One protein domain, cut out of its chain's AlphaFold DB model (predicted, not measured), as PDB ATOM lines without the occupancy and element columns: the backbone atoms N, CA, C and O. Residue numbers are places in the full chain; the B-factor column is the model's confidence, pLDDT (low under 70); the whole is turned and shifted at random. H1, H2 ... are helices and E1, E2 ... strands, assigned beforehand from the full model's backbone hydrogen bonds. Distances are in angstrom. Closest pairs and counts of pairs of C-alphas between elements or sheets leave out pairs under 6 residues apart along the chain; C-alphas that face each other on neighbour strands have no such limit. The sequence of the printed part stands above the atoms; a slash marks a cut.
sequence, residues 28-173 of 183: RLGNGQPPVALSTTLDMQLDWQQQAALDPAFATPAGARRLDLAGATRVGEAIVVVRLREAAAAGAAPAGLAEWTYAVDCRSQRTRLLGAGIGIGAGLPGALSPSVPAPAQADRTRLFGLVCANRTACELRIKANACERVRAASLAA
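AT A GLANCE: This is residues 28 to 173 of the 183 residues of an uncharacterized protein of Xanthomonas codiaei (UniProt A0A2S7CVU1). A twisted sheet of five antiparallel strands has the longest helix, H2, packed over one face. Two shorter helices, H1 and H3, touch each other beyond one side of the sheet, where H1 stands beside the strands and H3 only grazes the edge strand E1. The printed part has 146 residues with five named strands and three named helices, in the order E1 H1 E2 E3 E4 E5 H2 H3; the sheet runs E1, E2, E3, E4, E5, and the class is mixed, helices and strands. The whole is compact, with a radius of gyration of the C-alphas of 14.3 A, and spans 40 by 32 by 25 A.

IN THESE COORDINATES: E1 is residues 39 to 46, 19.5 A long, and begins at C-alpha 39 (113.867, 99.878, 140.366). E2 is residues 67 to 75, 22.5 A, and bends by 57 degrees at residue 70. E3 is residues 79 to 86, 22.7 A, E4 is residues 98 to 105, 22.9 A, and E5 is residues 110 to 118, 24.6 A. H2, residues 137 to 150, is 20.1 A long and begins at C-alpha 137 (127.992, 115.455, 155.728). H1, residues 48 to 54, measures 10.0 A, and H3, residues 162 to 173, measures 16.7 A and ends at C-alpha 173 (138.830, 85.346, 154.680).

HOW THE PARTS SIT: E2 to E5 form a meander, each strand the antiparallel neighbour of the one before, in three hairpins. N 70 and O 83 join E2 to E3 within hydrogen-bond range at 2.8 A, N 82 and O 102 join E3 to E4 at 2.8 A, and N 103 and O 112 join E4 to E5 at 2.9 A. The edge strand E1 is antiparallel to E2, with N 42 and O 72 at 3.0 A. H2 on one face of the sheet makes two layers, helix over sheet; the closest C-alphas of E4 and H2 are those of Val 104 and Phe 144, 7.0 A apart. H1 stands at the sheet's level, its height over the sheet 2.8 A. H1 and H3 touch at a steep tilt of 61 degrees, opposite ways, with the closest C-alphas, of Gln 50 and Val 166, 6.2 A apart. H3 only grazes the sheet with residues 162 to 167; C-alphas 43 and 163, the closest of E1 and H3, are 5.7 A apart. H1 and H2 are close but not clearly touching. Every O i to N i+4 pair is within hydrogen-bond range in H1, H2 and H3.

THE WHOLE: The C-alphas of Arg 28 and Ala 173, the two farthest apart, are 41.1 A apart. The printed part has no cut. The links H1 to E2, E3 to E4, E5 to H2 and H2 to H3 are long; that from E5 to H2 has 18 residues. The mean pLDDT of the printed part is 88.7, and residues 31 to 37 and 90 to 91 are under 70.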
ATOM      1  N   ARG A  28     107.087 110.859 144.731       79.31
ATOM      2  CA  ARG A  28     107.040 109.394 144.832       79.31
ATOM      3  C   ARG A  28     108.154 108.827 145.705       79.31
ATOM      4  O   ARG A  28     107.987 107.776 146.306       79.31
ATOM      5  N   LEU A  29     109.273 109.542 145.841       82.00
ATOM      6  CA  LEU A  29     110.348 109.161 146.758       82.00
ATOM      7  C   LEU A  29     109.996 109.447 148.230       82.00
ATOM      8  O   LEU A  29     110.614 108.871 149.120       82.00
ATOM      9  N   GLY A  30     109.014 110.318 148.498       71.06
ATOM     10  CA  GLY A  30     108.599 110.703 149.851       71.06
ATOM     11  C   GLY A  30     107.629 109.729 150.525       71.06
ATOM     12  O   GLY A  30     107.651 109.611 151.746       71.06
ATOM     13  N   ASN A  31     106.823 108.997 149.750       67.19
ATOM     14  CA  ASN A  31     105.737 108.155 150.272       67.19
ATOM     15  C   ASN A  31     106.143 106.705 150.595       67.19
ATOM     16  O   ASN A  31     105.270 105.851 150.716       67.19
ATOM     17  N   GLY A  32     107.433 106.379 150.712       56.91
ATOM     18  CA  GLY A  32     107.839 105.017 151.102       56.91
ATOM     19  C   GLY A  32     108.400 104.148 149.982       56.91
ATOM     20  O   GLY A  32     109.246 103.298 150.249       56.91
ATOM     21  N   GLN A  33     107.933 104.320 148.741       61.75
ATOM     22  CA  GLN A  33     108.109 103.298 147.707       61.75
ATOM     23  C   GLN A  33     108.563 103.890 146.365       61.75
ATOM     24  O   GLN A  33     107.772 104.539 145.680       61.75
ATOM     25  N   PRO A  34     109.823 103.657 145.943       63.97
ATOM     26  CA  PRO A  34     110.213 103.952 144.573       63.97
ATOM     27  C   PRO A  34     109.390 103.083 143.602       63.97
ATOM     28  O   PRO A  34     109.075 101.938 143.938       63.97
ATOM     29  N   PRO A  35     109.056 103.579 142.394       66.75
ATOM     30  CA  PRO A  35     108.283 102.808 141.428       66.75
ATOM     31  C   PRO A  35     108.991 101.487 141.111       66.75
ATOM     32  O   PRO A  35     110.082 101.485 140.535       66.75
ATOM     33  N   VAL A  36     108.375 100.361 141.487       68.50
ATOM     34  CA  VAL A  36     108.997  99.027 141.399       68.50
ATOM     35  C   VAL A  36     109.429  98.709 139.965       68.50
ATOM     36  O   VAL A  36     110.536  98.217 139.756       68.50
ATOM     37  N   ALA A  37     108.612  99.093 138.977       66.31
ATOM     38  CA  ALA A  37     108.868  98.901 137.545       66.31
ATOM     39  C   ALA A  37     110.164  99.562 137.033       66.31
ATOM     40  O   ALA A  37     110.655  99.214 135.964       66.31
ATOM     41  N   LEU A  38     110.719 100.514 137.783       73.88
ATOM     42  CA  LEU A  38     111.905 101.284 137.406       73.88
ATOM     43  C   LEU A  38     113.070 101.078 138.375       73.88
ATOM     44  O   LEU A  38     114.074 101.794 138.297       73.88
ATOM     45  N   SER A  39     112.910 100.141 139.307       84.31
ATOM     46  CA  SER A  39     113.867  99.878 140.366       84.31
ATOM     47  C   SER A  39     114.788  98.716 139.997       84.31
ATOM     48  O   SER A  39     114.377  97.715 139.418       84.31
ATOM     49  N   THR A  40     116.072  98.853 140.308       88.81
ATOM     50  CA  THR A  40     117.057  97.777 140.217       88.81
ATOM     51  C   THR A  40     117.763  97.670 141.557       88.81
ATOM     52  O   THR A  40     118.448  98.604 141.984       88.81
ATOM     53  N   THR A  41     117.579  96.537 142.231       91.69
ATOM     54  CA  THR A  41     118.258  96.245 143.495       91.69
ATOM     55  C   THR A  41     119.755  96.124 143.261       91.69
ATOM     56  O   THR A  41     120.203  95.436 142.338       91.69
ATOM     57  N   LEU A  42     120.524  96.800 144.109       93.69
ATOM     58  CA  LEU A  42     121.974  96.725 144.115       93.69
ATOM     59  C   LEU A  42     122.422  95.850 145.280       93.69
ATOM     60  O   LEU A  42     121.882  95.948 146.383       93.69
ATOM     61  N   ASP A  43     123.465  95.063 145.061       91.56
ATOM     62  CA  ASP A  43     124.096  94.190 146.049       91.56
ATOM     63  C   ASP A  43     124.942  94.948 147.089       91.56
ATOM     64  O   ASP A  43     126.000  94.512 147.528       91.56
ATOM     65  N   MET A  44     124.472  96.115 147.520       92.50
ATOM     66  CA  MET A  44     125.201  97.047 148.379       92.50
ATOM     67  C   MET A  44     124.797  96.926 149.847       92.50
ATOM     68  O   MET A  44     124.449  97.913 150.491       92.50
ATOM     69  N   GLN A  45     124.842  95.705 150.374       92.38
ATOM     70  CA  GLN A  45     124.863  95.475 151.817       92.38
ATOM     71  C   GLN A  45     126.316  95.239 152.231       92.38
ATOM     72  O   GLN A  45     126.788  94.107 152.151       92.38
ATOM     73  N   LEU A  46     127.031  96.319 152.551       93.00
ATOM     74  CA  LEU A  46     128.484  96.326 152.722       93.00
ATOM     75  C   LEU A  46     128.891  97.011 154.023       93.00
ATOM     76  O   LEU A  46     128.556  98.180 154.243       93.00
ATOM     77  N   ASP A  47     129.684  96.315 154.830       91.88
ATOM     78  CA  ASP A  47     130.354  96.926 155.977       91.88
ATOM     79  C   ASP A  47     131.488  97.875 155.541       91.88
ATOM     80  O   ASP A  47     131.893  97.925 154.375       91.88
ATOM     81  N   TRP A  48     132.009  98.662 156.481       88.50
ATOM     82  CA  TRP A  48     133.070  99.635 156.198       88.50
ATOM     83  C   TRP A  48     134.372  99.028 155.628       88.50
ATOM     84  O   TRP A  48     135.097  99.730 154.918       88.50
ATOM     85  N   GLN A  49     134.686  97.757 155.910       89.50
ATOM     86  CA  GLN A  49     135.874  97.079 155.372       89.50
ATOM     87  C   GLN A  49     135.628  96.649 153.926       89.50
ATOM     88  O   GLN A  49     136.467  96.873 153.053       89.50
ATOM     89  N   GLN A  50     134.446  96.101 153.661       93.62
ATOM     90  CA  GLN A  50     133.980  95.734 152.329       93.62
ATOM     91  C   GLN A  50     133.875  96.957 151.413       93.62
ATOM     92  O   GLN A  50     134.251  96.882 150.249       93.62
ATOM     93  N   GLN A  51     133.442  98.110 151.926       94.38
ATOM     94  CA  GLN A  51     133.445  99.366 151.164       94.38
ATOM     95  C   GLN A  51     134.847  99.730 150.656       94.38
ATOM     96  O   GLN A  51     135.002 100.065 149.486       94.38
ATOM     97  N   ALA A  52     135.866  99.630 151.517       92.44
ATOM     98  CA  ALA A  52     137.250  99.923 151.147       92.44
ATOM     99  C   ALA A  52     137.836  98.881 150.178       92.44
ATOM    100  O   ALA A  52     138.666  99.220 149.341       92.44
ATOM    101  N   ALA A  53     137.399  97.622 150.278       94.19
ATOM    102  CA  ALA A  53     137.780  96.568 149.341       94.19
ATOM    103  C   ALA A  53     137.108  96.724 147.966       94.19
ATOM    104  O   ALA A  53     137.699  96.348 146.956       94.19
ATOM    105  N   LEU A  54     135.887  97.270 147.922       96.06
ATOM    106  CA  LEU A  54     135.191  97.582 146.675       96.06
ATOM    107  C   LEU A  54     135.862  98.743 145.942       96.06
ATOM    108  O   LEU A  54     136.118  98.639 144.746       96.06
ATOM    109  N   ASP A  55     136.140  99.833 146.658       94.94
ATOM    110  CA  ASP A  55     136.837 100.989 146.106       94.94
ATOM    111  C   ASP A  55     137.653 101.712 147.199       94.94
ATOM    112  O   ASP A  55     137.086 102.414 148.050       94.94
ATOM    113  N   PRO A  56     138.994 101.578 147.180       91.69
ATOM    114  CA  PRO A  56     139.873 102.195 148.169       91.69
ATOM    115  C   PRO A  56     139.792 103.724 148.214       91.69
ATOM    116  O   PRO A  56     140.096 104.308 149.257       91.69
ATOM    117  N   ALA A  57     139.356 104.386 147.133       91.25
ATOM    118  CA  ALA A  57     139.181 105.840 147.113       91.25
ATOM    119  C   ALA A  57     138.105 106.313 148.105       91.25
ATOM    120  O   ALA A  57     138.105 107.470 148.527       91.25
ATOM    121  N   PHE A  58     137.215 105.407 148.514       88.88
ATOM    122  CA  PHE A  58     136.167 105.658 149.495       88.88
ATOM    123  C   PHE A  58     136.437 104.967 150.831       88.88
ATOM    124  O   PHE A  58     135.501 104.771 151.609       88.88
ATOM    125  N   ALA A  59     137.686 104.613 151.144       89.25
ATOM    126  CA  ALA A  59     138.043 104.119 152.470       89.25
ATOM    127  C   ALA A  59     137.611 105.114 153.565       89.25
ATOM    128  O   ALA A  59     137.672 106.331 153.387       89.25
ATOM    129  N   THR A  60     137.146 104.594 154.705       87.81
ATOM    130  CA  THR A  60     136.726 105.444 155.830       87.81
ATOM    131  C   THR A  60     137.964 106.105 156.450       87.81
ATOM    132  O   THR A  60     138.839 105.375 156.923       87.81
ATOM    133  N   PRO A  61     138.063 107.449 156.477       87.62
ATOM    134  CA  PRO A  61     139.213 108.131 157.066       87.62
ATOM    135  C   PRO A  61     139.376 107.841 158.562       87.62
ATOM    136  O   PRO A  61     138.410 107.536 159.266       87.62
ATOM    137  N   ALA A  62     140.597 107.990 159.078       86.12
ATOM    138  CA  ALA A  62     140.838 107.922 160.517       86.12
ATOM    139  C   ALA A  62     140.028 109.010 161.248       86.12
ATOM    140  O   ALA A  62     140.032 110.170 160.845       86.12
ATOM    141  N   GLY A  63     139.311 108.626 162.308       83.00
ATOM    142  CA  GLY A  63     138.441 109.530 163.071       83.00
ATOM    143  C   GLY A  63     137.073 109.816 162.435       83.00
ATOM    144  O   GLY A  63     136.225 110.408 163.097       83.00
ATOM    145  N   ALA A  64     136.822 109.372 161.198       86.38
ATOM    146  CA  ALA A  64     135.495 109.445 160.594       86.38
ATOM    147  C   ALA A  64     134.547 108.411 161.210       86.38
ATOM    148  O   ALA A  64     134.967 107.345 161.687       86.38
ATOM    149  N   ARG A  65     133.243 108.698 161.166       88.12
ATOM    150  CA  ARG A  65     132.248 107.751 161.651       88.12
ATOM    151  C   ARG A  65     132.171 106.565 160.695       88.12
ATOM    152  O   ARG A  65     131.950 106.722 159.494       88.12
ATOM    153  N   ARG A  66     132.293 105.354 161.240       91.38
ATOM    154  CA  ARG A  66     132.034 104.129 160.480       91.38
ATOM    155  C   ARG A  66     130.530 103.956 160.297       91.38
ATOM    156  O   ARG A  66     129.765 103.996 161.260       91.38
ATOM    157  N   LEU A  67     130.137 103.778 159.047       93.75
ATOM    158  CA  LEU A  67     128.767 103.562 158.613       93.75
ATOM    159  C   LEU A  67     128.777 102.419 157.606       93.75
ATOM    160  O   LEU A  67     129.674 102.343 156.761       93.75
ATOM    161  N   ASP A  68     127.749 101.589 157.674       93.38
ATOM    162  CA  ASP A  68     127.537 100.483 156.756       93.38
ATOM    163  C   ASP A  68     126.527 100.886 155.679       93.38
ATOM    164  O   ASP A  68     125.578 101.645 155.920       93.38
ATOM    165  N   LEU A  69     126.711 100.347 154.476       94.50
ATOM    166  CA  LEU A  69     125.668 100.335 153.463       94.50
ATOM    167  C   LEU A  69     124.712  99.197 153.823       94.50
ATOM    168  O   LEU A  69     125.085  98.029 153.797       94.50
ATOM    169  N   ALA A  70     123.474  99.536 154.169       91.75
ATOM    170  CA  ALA A  70     122.421  98.577 154.504       91.75
ATOM    171  C   ALA A  70     121.576  98.165 153.281       91.75
ATOM    172  O   ALA A  70     120.583  97.448 153.415       91.75
ATOM    173  N   GLY A  71     121.948  98.645 152.096       92.50
ATOM    174  CA  GLY A  71     121.296  98.372 150.823       92.50
ATOM    175  C   GLY A  71     121.274  99.602 149.922       92.50
ATOM    176  O   GLY A  71     121.362 100.743 150.381       92.50
ATOM    177  N   ALA A  72     121.104  99.375 148.624       94.69
ATOM    178  CA  ALA A  72     120.827 100.443 147.679       94.69
ATOM    179  C   ALA A  72     119.916  99.953 146.548       94.69
ATOM    180  O   ALA A  72     119.858  98.767 146.220       94.69
ATOM    181  N   THR A  73     119.182 100.879 145.947       93.81
ATOM    182  CA  THR A  73     118.280 100.600 144.831       93.81
ATOM    183  C   THR A  73     118.393 101.718 143.817       93.81
ATOM    184  O   THR A  73     118.120 102.876 144.125       93.81
ATOM    185  N   ARG A  74     118.802 101.384 142.596       92.81
ATOM    186  CA  ARG A  74     118.815 102.332 141.485       92.81
ATOM    187  C   ARG A  74     117.384 102.527 140.990       92.81
ATOM    188  O   ARG A  74     116.678 101.549 140.780       92.81
ATOM    189  N   VAL A  75     116.963 103.774 140.813       89.88
ATOM    190  CA  VAL A  75     115.631 104.153 140.334       89.88
ATOM    191  C   VAL A  75     115.808 104.995 139.077       89.88
ATOM    192  O   VAL A  75     116.292 106.128 139.130       89.88
ATOM    193  N   GLY A  76     115.458 104.431 137.923       85.75
ATOM    194  CA  GLY A  76     115.802 105.036 136.636       85.75
ATOM    195  C   GLY A  76     117.320 105.092 136.407       85.75
ATOM    196  O   GLY A  76     118.069 104.239 136.876       85.75
ATOM    197  N   GLU A  77     117.804 106.074 135.649       82.75
ATOM    198  CA  GLU A  77     119.211 106.101 135.204       82.75
ATOM    199  C   GLU A  77     120.187 106.696 136.226       82.75
ATOM    200  O   GLU A  77     121.329 106.245 136.353       82.75
ATOM    201  N   ALA A  78     119.749 107.736 136.933       90.31
ATOM    202  CA  ALA A  78     120.640 108.614 137.686       90.31
ATOM    203  C   ALA A  78     120.387 108.618 139.189       90.31
ATOM    204  O   ALA A  78     121.258 109.055 139.935       90.31
ATOM    205  N   ILE A  79     119.215 108.167 139.634       94.00
ATOM    206  CA  ILE A  79     118.836 108.255 141.039       94.00
ATOM    207  C   ILE A  79     119.083 106.921 141.719       94.00
ATOM    208  O   ILE A  79     118.789 105.860 141.171       94.00
ATOM    209  N   VAL A  80     119.622 106.981 142.930       94.56
ATOM    210  CA  VAL A  80     119.779 105.822 143.800       94.56
ATOM    211  C   VAL A  80     119.160 106.135 145.154       94.56
ATOM    212  O   VAL A  80     119.408 107.189 145.736       94.56
ATOM    213  N   VAL A  81     118.346 105.208 145.649       94.50
ATOM    214  CA  VAL A  81     117.899 105.177 147.039       94.50
ATOM    215  C   VAL A  81     118.936 104.393 147.831       94.50
ATOM    216  O   VAL A  81     119.172 103.219 147.555       94.50
ATOM    217  N   VAL A  82     119.583 105.051 148.784       95.62
ATOM    218  CA  VAL A  82     120.693 104.523 149.576       95.62
ATOM    219  C   VAL A  82     120.240 104.354 151.014       95.62
ATOM    220  O   VAL A  82     119.748 105.308 151.615       95.62
ATOM    221  N   ARG A  83     120.445 103.163 151.576       94.81
ATOM    222  CA  ARG A  83     120.226 102.887 152.994       94.81
ATOM    223  C   ARG A  83     121.567 102.840 153.709       94.81
ATOM    224  O   ARG A  83     122.431 102.034 153.372       94.81
ATOM    225  N   LEU A  84     121.721 103.704 154.698       95.44
ATOM    226  CA  LEU A  84     122.867 103.756 155.593       95.44
ATOM    227  C   LEU A  84     122.463 103.202 156.954       95.44
ATOM    228  O   LEU A  84     121.320 103.377 157.381       95.44
ATOM    229  N   ARG A  85     123.413 102.587 157.649       93.62
ATOM    230  CA  ARG A  85     123.267 102.181 159.046       93.62
ATOM    231  C   ARG A  85     124.533 102.530 159.813       93.62
ATOM    232  O   ARG A  85     125.617 102.589 159.237       93.62
ATOM    233  N   GLU A  86     124.409 102.767 161.110       92.88
ATOM    234  CA  GLU A  86     125.575 102.759 161.993       92.88
ATOM    235  C   GLU A  86     126.315 101.427 161.876       92.88
ATOM    236  O   GLU A  86     125.692 100.371 161.768       92.88
ATOM    237  N   ALA A  87     127.647 101.477 161.888       88.25
ATOM    238  CA  ALA A  87     128.428 100.253 161.892       88.25
ATOM    239  C   ALA A  87     128.224  99.506 163.215       88.25
ATOM    240  O   ALA A  87     128.411 100.074 164.296       88.25
ATOM    241  N   ALA A  88     127.862  98.228 163.126       80.19
ATOM    242  CA  ALA A  88     127.811  97.362 164.295       80.19
ATOM    243  C   ALA A  88     129.234  97.053 164.785       80.19
ATOM    244  O   ALA A  88     130.173  96.930 163.992       80.19
ATOM    245  N   ALA A  89     129.401  96.856 166.093       73.31
ATOM    246  CA  ALA A  89     130.580  96.150 166.581       73.31
ATOM    247  C   ALA A  89     130.590  94.720 166.007       73.31
ATOM    248  O   ALA A  89     129.533  94.124 165.797       73.31
ATOM    249  N   ALA A  90     131.778  94.165 165.753       69.75
ATOM    250  CA  ALA A  90     131.900  92.813 165.213       69.75
ATOM    251  C   ALA A  90     131.151  91.802 166.107       69.75
ATOM    252  O   ALA A  90     131.405  91.727 167.307       69.75
ATOM    253  N   GLY A  91     130.212  91.052 165.520       64.88
ATOM    254  CA  GLY A  91     129.388  90.065 166.229       64.88
ATOM    255  C   GLY A  91     128.174  90.624 166.987       64.88
ATOM    256  O   GLY A  91     127.424  89.838 167.562       64.88
ATOM    257  N   ALA A  92     127.937  91.940 166.983       74.75
ATOM    258  CA  ALA A  92     126.760  92.536 167.615       74.75
ATOM    259  C   ALA A  92     125.526  92.482 166.699       74.75
ATOM    260  O   ALA A  92     125.611  92.700 165.487       74.75
ATOM    261  N   ALA A  93     124.355  92.234 167.291       71.06
ATOM    262  CA  ALA A  93     123.091  92.315 166.571       71.06
ATOM    263  C   ALA A  93     122.798  93.775 166.171       71.06
ATOM    264  O   ALA A  93     123.010  94.681 166.975       71.06
ATOM    265  N   PRO A  94     122.237  94.031 164.976       71.31
ATOM    266  CA  PRO A  94     121.950  95.387 164.508       71.31
ATOM    267  C   PRO A  94     120.728  96.035 165.188       71.31
ATOM    268  O   PRO A  94     120.285  97.110 164.781       71.31
ATOM    269  N   ALA A  95     120.143  95.378 166.193       74.94
ATOM    270  CA  ALA A  95     119.015  95.902 166.947       74.94
ATOM    271  C   ALA A  95     119.463  97.140 167.742       74.94
ATOM    272  O   ALA A  95     120.370  97.059 168.563       74.94
ATOM    273  N   GLY A  96     118.834  98.288 167.481       84.56
ATOM    274  CA  GLY A  96     119.162  99.556 168.142       84.56
ATOM    275  C   GLY A  96     120.147 100.458 167.394       84.56
ATOM    276  O   GLY A  96     120.451 101.536 167.890       84.56
ATOM    277  N   LEU A  97     120.611 100.068 166.203       90.50
ATOM    278  CA  LEU A  97     121.443 100.933 165.362       90.50
ATOM    279  C   LEU A  97     120.589 101.943 164.601       90.50
ATOM    280  O   LEU A  97     119.506 101.601 164.115       90.50
ATOM    281  N   ALA A  98     121.083 103.170 164.456       93.31
ATOM    282  CA  ALA A  98     120.419 104.144 163.605       93.31
ATOM    283  C   ALA A  98     120.517 103.761 162.120       93.31
ATOM    284  O   ALA A  98     121.562 103.316 161.635       93.31
ATOM    285  N   GLU A  99     119.415 103.959 161.403       93.81
ATOM    286  CA  GLU A  99     119.282 103.792 159.962       93.81
ATOM    287  C   GLU A  99     118.820 105.093 159.316       93.81
ATOM    288  O   GLU A  99     117.989 105.819 159.865       93.81
ATOM    289  N   TRP A 100     119.297 105.335 158.097       94.94
ATOM    290  CA  TRP A 100     118.881 106.459 157.268       94.94
ATOM    291  C   TRP A 100     118.663 106.003 155.834       94.94
ATOM    292  O   TRP A 100     119.463 105.238 155.298       94.94
ATOM    293  N   THR A 101     117.631 106.524 155.181       95.12
ATOM    294  CA  THR A 101     117.404 106.333 153.749       95.12
ATOM    295  C   THR A 101     117.480 107.669 153.034       95.12
ATOM    296  O   THR A 101     116.779 108.615 153.389       95.12
ATOM    297  N   TYR A 102     118.309 107.741 151.998       94.81
ATOM    298  CA  TYR A 102     118.503 108.926 151.171       94.81
ATOM    299  C   TYR A 102     118.159 108.632 149.716       94.81
ATOM    300  O   TYR A 102     118.484 107.563 149.215       94.81
ATOM    301  N   ALA A 103     117.578 109.599 149.011       94.75
ATOM    302  CA  ALA A 103     117.652 109.652 147.556       94.75
ATOM    303  C   ALA A 103     118.872 110.475 147.146       94.75
ATOM    304  O   ALA A 103     119.095 111.561 147.684       94.75
ATOM    305  N   VAL A 104     119.621 109.976 146.171       96.06
ATOM    306  CA  VAL A 104     120.820 110.609 145.625       96.06
ATOM    307  C   VAL A 104     120.677 110.687 144.112       96.06
ATOM    308  O   VAL A 104     120.479 109.662 143.466       96.06
ATOM    309  N   ASP A 105     120.799 111.878 143.532       95.62
ATOM    310  CA  ASP A 105     120.990 112.045 142.090       95.62
ATOM    311  C   ASP A 105     122.488 112.004 141.784       95.62
ATOM    312  O   ASP A 105     123.215 112.965 142.027       95.62
ATOM    313  N   CYS A 106     122.953 110.895 141.217       95.50
ATOM    314  CA  CYS A 106     124.363 110.656 140.934       95.50
ATOM    315  C   CYS A 106     124.954 111.569 139.851       95.50
ATOM    316  O   CYS A 106     126.175 111.590 139.694       95.50
ATOM    317  N   ARG A 107     124.133 112.313 139.094       94.00
ATOM    318  CA  ARG A 107     124.619 113.304 138.115       94.00
ATOM    319  C   ARG A 107     124.894 114.648 138.773       94.00
ATOM    320  O   ARG A 107     125.926 115.250 138.516       94.00
ATOM    321  N   SER A 108     123.954 115.110 139.595       93.75
ATOM    322  CA  SER A 108     124.011 116.441 140.214       93.75
ATOM    323  C   SER A 108     124.532 116.434 141.652       93.75
ATOM    324  O   SER A 108     124.691 117.497 142.240       93.75
ATOM    325  N   GLN A 109     124.774 115.251 142.228       92.56
ATOM    326  CA  GLN A 109     125.138 115.046 143.636       92.56
ATOM    327  C   GLN A 109     124.119 115.641 144.624       92.56
ATOM    328  O   GLN A 109     124.416 115.840 145.802       92.56
ATOM    329  N   ARG A 110     122.889 115.915 144.167       95.00
ATOM    330  CA  ARG A 110     121.800 116.353 145.041       95.00
ATOM    331  C   ARG A 110     121.304 115.178 145.864       95.00
ATOM    332  O   ARG A 110     121.152 114.068 145.355       95.00
ATOM    333  N   THR A 111     121.012 115.444 147.130       94.75
ATOM    334  CA  THR A 111     120.586 114.422 148.088       94.75
ATOM    335  C   THR A 111     119.358 114.880 148.848       94.75
ATOM    336  O   THR A 111     119.290 116.039 149.253       94.75
ATOM    337  N   ARG A 112     118.444 113.955 149.129       92.88
ATOM    338  CA  ARG A 112     117.283 114.187 149.989       92.88
ATOM    339  C   ARG A 112     117.181 113.074 151.022       92.88
ATOM    340  O   ARG A 112     117.218 111.902 150.658       92.88
ATOM    341  N   LEU A 113     117.045 113.436 152.295       92.94
ATOM    342  CA  LEU A 113     116.710 112.477 153.346       92.94
ATOM    343  C   LEU A 113     115.248 112.055 153.172       92.94
ATOM    344  O   LEU A 113     114.362 112.905 153.094       92.94
ATOM    345  N   LEU A 114     115.019 110.750 153.092       91.62
ATOM    346  CA  LEU A 114     113.696 110.159 152.938       91.62
ATOM    347  C   LEU A 114     113.198 109.508 154.229       91.62
ATOM    348  O   LEU A 114     111.996 109.498 154.475       91.62
ATOM    349  N   GLY A 115     114.113 108.971 155.041       92.12
ATOM    350  CA  GLY A 115     113.784 108.340 156.313       92.12
ATOM    351  C   GLY A 115     114.978 108.259 157.264       92.12
ATOM    352  O   GLY A 115     116.125 108.239 156.819       92.12
ATOM    353  N   ALA A 116     114.710 108.246 158.566       94.31
ATOM    354  CA  ALA A 116     115.664 108.138 159.660       94.31
ATOM    355  C   ALA A 116     114.984 107.525 160.896       94.31
ATOM    356  O   ALA A 116     113.922 107.994 161.314       94.31
ATOM    357  N   GLY A 117     115.607 106.522 161.514       93.50
ATOM    358  CA  GLY A 117     115.051 105.839 162.684       93.50
ATOM    359  C   GLY A 117     116.047 104.904 163.366       93.50
ATOM    360  O   GLY A 117     117.155 104.716 162.876       93.50
ATOM    361  N   ILE A 118     115.660 104.335 164.509       91.19
ATOM    362  CA  ILE A 118     116.476 103.381 165.277       91.19
ATOM    363  C   ILE A 118     115.926 101.967 165.106       91.19
ATOM    364  O   ILE A 118     114.751 101.720 165.375       91.19
ATOM    365  N   GLY A 119     116.788 101.029 164.718       85.56
ATOM    366  CA  GLY A 119     116.443  99.627 164.518       85.56
ATOM    367  C   GLY A 119     116.213  99.251 163.054       85.56
ATOM    368  O   GLY A 119     116.233 100.080 162.143       85.56
ATOM    369  N   ILE A 120     116.014  97.953 162.830       78.94
ATOM    370  CA  ILE A 120     115.937  97.369 161.488       78.94
ATOM    371  C   ILE A 120     114.706  97.908 160.759       78.94
ATOM    372  O   ILE A 120     113.578  97.691 161.193       78.94
ATOM    373  N   GLY A 121     114.922  98.589 159.632       80.56
ATOM    374  CA  GLY A 121     113.840  99.143 158.817       80.56
ATOM    375  C   GLY A 121     113.222 100.426 159.377       80.56
ATOM    376  O   GLY A 121     112.354 101.005 158.732       80.56
ATOM    377  N   ALA A 122     113.687 100.928 160.523       82.19
ATOM    378  CA  ALA A 122     113.172 102.167 161.104       82.19
ATOM    379  C   ALA A 122     113.569 103.415 160.294       82.19
ATOM    380  O   ALA A 122     112.933 104.456 160.413       82.19
ATOM    381  N   GLY A 123     114.601 103.309 159.452       79.19
ATOM    382  CA  GLY A 123     115.029 104.375 158.547       79.19
ATOM    383  C   GLY A 123     114.339 104.368 157.182       79.19
ATOM    384  O   GLY A 123     114.812 105.074 156.293       79.19
ATOM    385  N   LEU A 124     113.301 103.549 156.961       84.50
ATOM    386  CA  LEU A 124     112.596 103.483 155.673       84.50
ATOM    387  C   LEU A 124     111.923 104.822 155.312       84.50
ATOM    388  O   LEU A 124     111.595 105.608 156.206       84.50
ATOM    389  N   PRO A 125     111.717 105.113 154.010       85.00
ATOM    390  CA  PRO A 125     111.144 106.387 153.594       85.00
ATOM    391  C   PRO A 125     109.777 106.658 154.241       85.00
ATOM    392  O   PRO A 125     108.957 105.751 154.371       85.00
ATOM    393  N   GLY A 126     109.544 107.907 154.644       81.06
ATOM    394  CA  GLY A 126     108.327 108.343 155.342       81.06
ATOM    395  C   GLY A 126     108.436 108.340 156.872       81.06
ATOM    396  O   GLY A 126     107.680 109.050 157.532       81.06
ATOM    397  N   ALA A 127     109.409 107.628 157.451       76.94
ATOM    398  CA  ALA A 127     109.714 107.690 158.879       76.94
ATOM    399  C   ALA A 127     110.866 108.673 159.121       76.94
ATOM    400  O   ALA A 127     112.008 108.348 158.831       76.94
ATOM    401  N   LEU A 128     110.600 109.878 159.629       83.44
ATOM    402  CA  LEU A 128     111.637 110.870 159.956       83.44
ATOM    403  C   LEU A 128     111.656 111.123 161.462       83.44
ATOM    404  O   LEU A 128     110.996 112.035 161.956       83.44
ATOM    405  N   SER A 129     112.403 110.304 162.200       84.88
ATOM    406  CA  SER A 129     112.550 110.496 163.640       84.88
ATOM    407  C   SER A 129     113.504 111.661 163.940       84.88
ATOM    408  O   SER A 129     114.691 111.565 163.619       84.88
ATOM    409  N   PRO A 130     113.052 112.742 164.607       80.88
ATOM    410  CA  PRO A 130     113.914 113.879 164.942       80.88
ATOM    411  C   PRO A 130     114.982 113.525 165.989       80.88
ATOM    412  O   PRO A 130     115.970 114.239 166.126       80.88
ATOM    413  N   SER A 131     114.807 112.416 166.714       85.69
ATOM    414  CA  SER A 131     115.773 111.907 167.695       85.69
ATOM    415  C   SER A 131     116.986 111.214 167.073       85.69
ATOM    416  O   SER A 131     117.920 110.872 167.796       85.69
ATOM    417  N   VAL A 132     116.988 110.994 165.754       89.81
ATOM    418  CA  VAL A 132     118.085 110.328 165.051       89.81
ATOM    419  C   VAL A 132     118.887 111.374 164.284       89.81
ATOM    420  O   VAL A 132     118.486 111.769 163.185       89.81
ATOM    421  N   PRO A 133     120.020 111.849 164.832       89.88
ATOM    422  CA  PRO A 133     120.821 112.858 164.159       89.88
ATOM    423  C   PRO A 133     121.338 112.311 162.830       89.88
ATOM    424  O   PRO A 133     121.804 111.173 162.745       89.88
ATOM    425  N   ALA A 134     121.267 113.128 161.779       90.62
ATOM    426  CA  ALA A 134     121.868 112.769 160.504       90.62
ATOM    427  C   ALA A 134     123.385 112.565 160.684       90.62
ATOM    428  O   ALA A 134     124.017 113.337 161.413       90.62
ATOM    429  N   PRO A 135     124.001 111.585 160.000       92.44
ATOM    430  CA  PRO A 135     125.447 111.454 160.005       92.44
ATOM    431  C   PRO A 135     126.107 112.705 159.423       92.44
ATOM    432  O   PRO A 135     125.490 113.452 158.645       92.44
ATOM    433  N   ALA A 136     127.377 112.912 159.773       93.38
ATOM    434  CA  ALA A 136     128.145 114.040 159.273       93.38
ATOM    435  C   ALA A 136     128.134 114.070 157.738       93.38
ATOM    436  O   ALA A 136     128.131 113.037 157.062       93.38
ATOM    437  N   GLN A 137     128.125 115.279 157.172       94.19
ATOM    438  CA  GLN A 137     127.992 115.455 155.728       94.19
ATOM    439  C   GLN A 137     129.122 114.779 154.941       94.19
ATOM    440  O   GLN A 137     128.858 114.184 153.900       94.19
ATOM    441  N   ALA A 138     130.356 114.835 155.441       93.75
ATOM    442  CA  ALA A 138     131.495 114.185 154.799       93.75
ATOM    443  C   ALA A 138     131.307 112.658 154.701       93.75
ATOM    444  O   ALA A 138     131.521 112.081 153.633       93.75
ATOM    445  N   ASP A 139     130.825 112.023 155.775       93.88
ATOM    446  CA  ASP A 139     130.629 110.571 155.833       93.88
ATOM    447  C   ASP A 139     129.569 110.108 154.832       93.88
ATOM    448  O   ASP A 139     129.789 109.161 154.074       93.88
ATOM    449  N   ARG A 140     128.426 110.808 154.780       95.12
ATOM    450  CA  ARG A 140     127.347 110.470 153.841       95.12
ATOM    451  C   ARG A 140     127.752 110.728 152.388       95.12
ATOM    452  O   ARG A 140     127.523 109.867 151.548       95.12
ATOM    453  N   THR A 141     128.414 111.850 152.086       95.12
ATOM    454  CA  THR A 141     128.847 112.173 150.715       95.12
ATOM    455  C   THR A 141     129.846 111.149 150.181       95.12
ATOM    456  O   THR A 141     129.726 110.738 149.028       95.12
ATOM    457  N   ARG A 142     130.781 110.671 151.015       95.50
ATOM    458  CA  ARG A 142     131.695 109.574 150.655       95.50
ATOM    459  C   ARG A 142     130.918 108.327 150.227       95.50
ATOM    460  O   ARG A 142     131.167 107.782 149.157       95.50
ATOM    461  N   LEU A 143     129.953 107.895 151.037       96.94
ATOM    462  CA  LEU A 143     129.156 106.699 150.747       96.94
ATOM    463  C   LEU A 143     128.267 106.869 149.518       96.94
ATOM    464  O   LEU A 143     128.138 105.942 148.722       96.94
ATOM    465  N   PHE A 144     127.691 108.052 149.325       97.56
ATOM    466  CA  PHE A 144     126.932 108.362 148.117       97.56
ATOM    467  C   PHE A 144     127.818 108.307 146.873       97.56
ATOM    468  O   PHE A 144     127.406 107.728 145.871       97.56
ATOM    469  N   GLY A 145     129.047 108.821 146.956       96.94
ATOM    470  CA  GLY A 145     130.045 108.699 145.895       96.94
ATOM    471  C   GLY A 145     130.350 107.240 145.552       96.94
ATOM    472  O   GLY A 145     130.234 106.862 144.385       96.94
ATOM    473  N   LEU A 146     130.627 106.407 146.562       97.25
ATOM    474  CA  LEU A 146     130.880 104.971 146.390       97.25
ATOM    475  C   LEU A 146     129.716 104.269 145.679       97.25
ATOM    476  O   LEU A 146     129.918 103.547 144.698       97.25
ATOM    477  N   VAL A 147     128.492 104.503 146.161       97.44
ATOM    478  CA  VAL A 147     127.277 103.916 145.586       97.44
ATOM    479  C   VAL A 147     127.082 104.390 144.150       97.44
ATOM    480  O   VAL A 147     126.849 103.579 143.257       97.44
ATOM    481  N   CYS A 148     127.220 105.690 143.894       96.88
ATOM    482  CA  CYS A 148     127.053 106.254 142.563       96.88
ATOM    483  C   CYS A 148     128.091 105.741 141.563       96.88
ATOM    484  O   CYS A 148     127.719 105.500 140.411       96.88
ATOM    485  N   ALA A 149     129.344 105.548 141.984       96.44
ATOM    486  CA  ALA A 149     130.413 104.995 141.153       96.44
ATOM    487  C   ALA A 149     130.167 103.518 140.799       96.44
ATOM    488  O   ALA A 149     130.438 103.098 139.678       96.44
ATOM    489  N   ASN A 150     129.571 102.751 141.718       96.50
ATOM    490  CA  ASN A 150     129.396 101.300 141.581       96.50
ATOM    491  C   ASN A 150     127.957 100.863 141.244       96.50
ATOM    492  O   ASN A 150     127.659  99.668 141.208       96.50
ATOM    493  N   ARG A 151     127.045 101.808 140.968       94.75
ATOM    494  CA  ARG A 151     125.599 101.545 140.814       94.75
ATOM    495  C   ARG A 151     125.224 100.579 139.690       94.75
ATOM    496  O   ARG A 151     124.151  99.994 139.739       94.75
ATOM    497  N   THR A 152     126.064 100.441 138.670       94.50
ATOM    498  CA  THR A 152     125.868  99.485 137.567       94.50
ATOM    499  C   THR A 152     126.638  98.190 137.808       94.50
ATOM    500  O   THR A 152     126.126  97.108 137.548       94.50
ATOM    501  N   ALA A 153     127.853  98.286 138.354       94.94
ATOM    502  CA  ALA A 153     128.730  97.147 138.617       94.94
ATOM    503  C   ALA A 153     128.244  96.234 139.753       94.94
ATOM    504  O   ALA A 153     128.727  95.108 139.868       94.94
ATOM    505  N   CYS A 154     127.309  96.712 140.577       96.44
ATOM    506  CA  CYS A 154     126.724  95.982 141.700       96.44
ATOM    507  C   CYS A 154     125.230  95.682 141.530       96.44
ATOM    508  O   CYS A 154     124.536  95.481 142.521       96.44
ATOM    509  N   GLU A 155     124.688  95.686 140.311       95.62
ATOM    510  CA  GLU A 155     123.303  95.250 140.113       95.62
ATOM    511  C   GLU A 155     123.151  93.762 140.456       95.62
ATOM    512  O   GLU A 155     123.862  92.926 139.901       95.62
ATOM    513  N   LEU A 156     122.178  93.425 141.310       91.38
ATOM    514  CA  LEU A 156     121.946  92.058 141.807       91.38
ATOM    515  C   LEU A 156     121.699  91.038 140.681       91.38
ATOM    516  O   LEU A 156     122.030  89.864 140.797       91.38
ATOM    517  N   ARG A 157     121.129  91.482 139.556       91.62
ATOM    518  CA  ARG A 157     120.884  90.625 138.384       91.62
ATOM    519  C   ARG A 157     122.163  90.182 137.663       91.62
ATOM    520  O   ARG A 157     122.103  89.286 136.825       91.62
ATOM    521  N   ILE A 158     123.294  90.839 137.920       93.00
ATOM    522  CA  ILE A 158     124.579  90.500 137.314       93.00
ATOM    523  C   ILE A 158     125.225  89.414 138.172       93.00
ATOM    524  O   ILE A 158     125.511  89.625 139.349       93.00
ATOM    525  N   LYS A 159     125.488  88.253 137.567       91.88
ATOM    526  CA  LYS A 159     126.186  87.147 138.230       91.88
ATOM    527  C   LYS A 159     127.615  87.554 138.598       91.88
ATOM    528  O   LYS A 159     128.328  88.086 137.746       91.88
ATOM    529  N   ALA A 160     128.046  87.228 139.818       90.94
ATOM    530  CA  ALA A 160     129.379  87.542 140.326       90.94
ATOM    531  C   ALA A 160     129.695  89.037 140.200       90.94
ATOM    532  O   ALA A 160     130.783  89.411 139.753       90.94
ATOM    533  N   ASN A 161     128.733  89.896 140.543       95.19
ATOM    534  CA  ASN A 161     128.910  91.345 140.471       95.19
ATOM    535  C   ASN A 161     129.978  91.839 141.465       95.19
ATOM    536  O   ASN A 161     130.416  91.104 142.352       95.19
ATOM    537  N   ALA A 162     130.447  93.078 141.301       95.06
ATOM    538  CA  ALA A 162     131.589  93.579 142.070       95.06
ATOM    539  C   ALA A 162     131.350  93.521 143.589       95.06
ATOM    540  O   ALA A 162     132.219  93.062 144.331       95.06
ATOM    541  N   CYS A 163     130.153  93.904 144.034       95.75
ATOM    542  CA  CYS A 163     129.785  93.886 145.444       95.75
ATOM    543  C   CYS A 163     129.619  92.457 145.991       95.75
ATOM    544  O   CYS A 163     130.082  92.163 147.094       95.75
ATOM    545  N   GLU A 164     129.024  91.544 145.218       94.88
ATOM    546  CA  GLU A 164     128.941  90.122 145.567       94.88
ATOM    547  C   GLU A 164     130.335  89.520 145.778       94.88
ATOM    548  O   GLU A 164     130.579  88.885 146.805       94.88
ATOM    549  N   ARG A 165     131.270  89.771 144.852       94.94
ATOM    550  CA  ARG A 165     132.648  89.258 144.934       94.94
ATOM    551  C   ARG A 165     133.377  89.754 146.174       94.94
ATOM    552  O   ARG A 165     134.066  88.969 146.818       94.94
ATOM    553  N   VAL A 166     133.213  91.030 146.522       94.94
ATOM    554  CA  VAL A 166     133.809  91.602 147.735       94.94
ATOM    555  C   VAL A 166     133.269  90.907 148.985       94.94
ATOM    556  O   VAL A 166     134.060  90.445 149.804       94.94
ATOM    557  N   ARG A 167     131.945  90.746 149.112       91.38
ATOM    558  CA  ARG A 167     131.354  90.032 150.260       91.38
ATOM    559  C   ARG A 167     131.822  88.583 150.334       91.38
ATOM    560  O   ARG A 167     132.184  88.114 151.411       91.38
ATOM    561  N   ALA A 168     131.840  87.883 149.201       91.62
ATOM    562  CA  ALA A 168     132.302  86.502 149.128       91.62
ATOM    563  C   ALA A 168     133.773  86.376 149.561       91.62
ATOM    564  O   ALA A 168     134.107  85.483 150.336       91.62
ATOM    565  N   ALA A 169     134.636  87.301 149.129       91.81
ATOM    566  CA  ALA A 169     136.037  87.340 149.539       91.81
ATOM    567  C   ALA A 169     136.197  87.605 151.047       91.81
ATOM    568  O   ALA A 169     136.988  86.928 151.702       91.81
ATOM    569  N   SER A 170     135.417  88.529 151.620       87.94
ATOM    570  CA  SER A 170     135.426  88.790 153.066       87.94
ATOM    571  C   SER A 170     134.970  87.577 153.880       87.94
ATOM    572  O   SER A 170     135.606  87.235 154.872       87.94
ATOM    573  N   LEU A 171     133.908  86.889 153.448       86.44
ATOM    574  CA  LEU A 171     133.437  85.661 154.099       86.44
ATOM    575  C   LEU A 171     134.479  84.539 154.012       86.44
ATOM    576  O   LEU A 171     134.745  83.868 155.008       86.44
ATOM    577  N   ALA A 172     135.110  84.370 152.847       88.19
ATOM    578  CA  ALA A 172     136.179  83.393 152.671       88.19
ATOM    579  C   ALA A 172     137.360  83.676 153.616       88.19
ATOM    580  O   ALA A 172     137.850  82.752 154.265       88.19
ATOM    581  N   ALA A 173     137.764  84.943 153.764       84.81
ATOM    582  CA  ALA A 173     138.830  85.346 154.680       84.81
ATOM    583  C   ALA A 173     138.503  85.048 156.156       84.81
ATOM    584  O   ALA A 173     139.393  84.651 156.901       84.81
TER     585      ALA A 173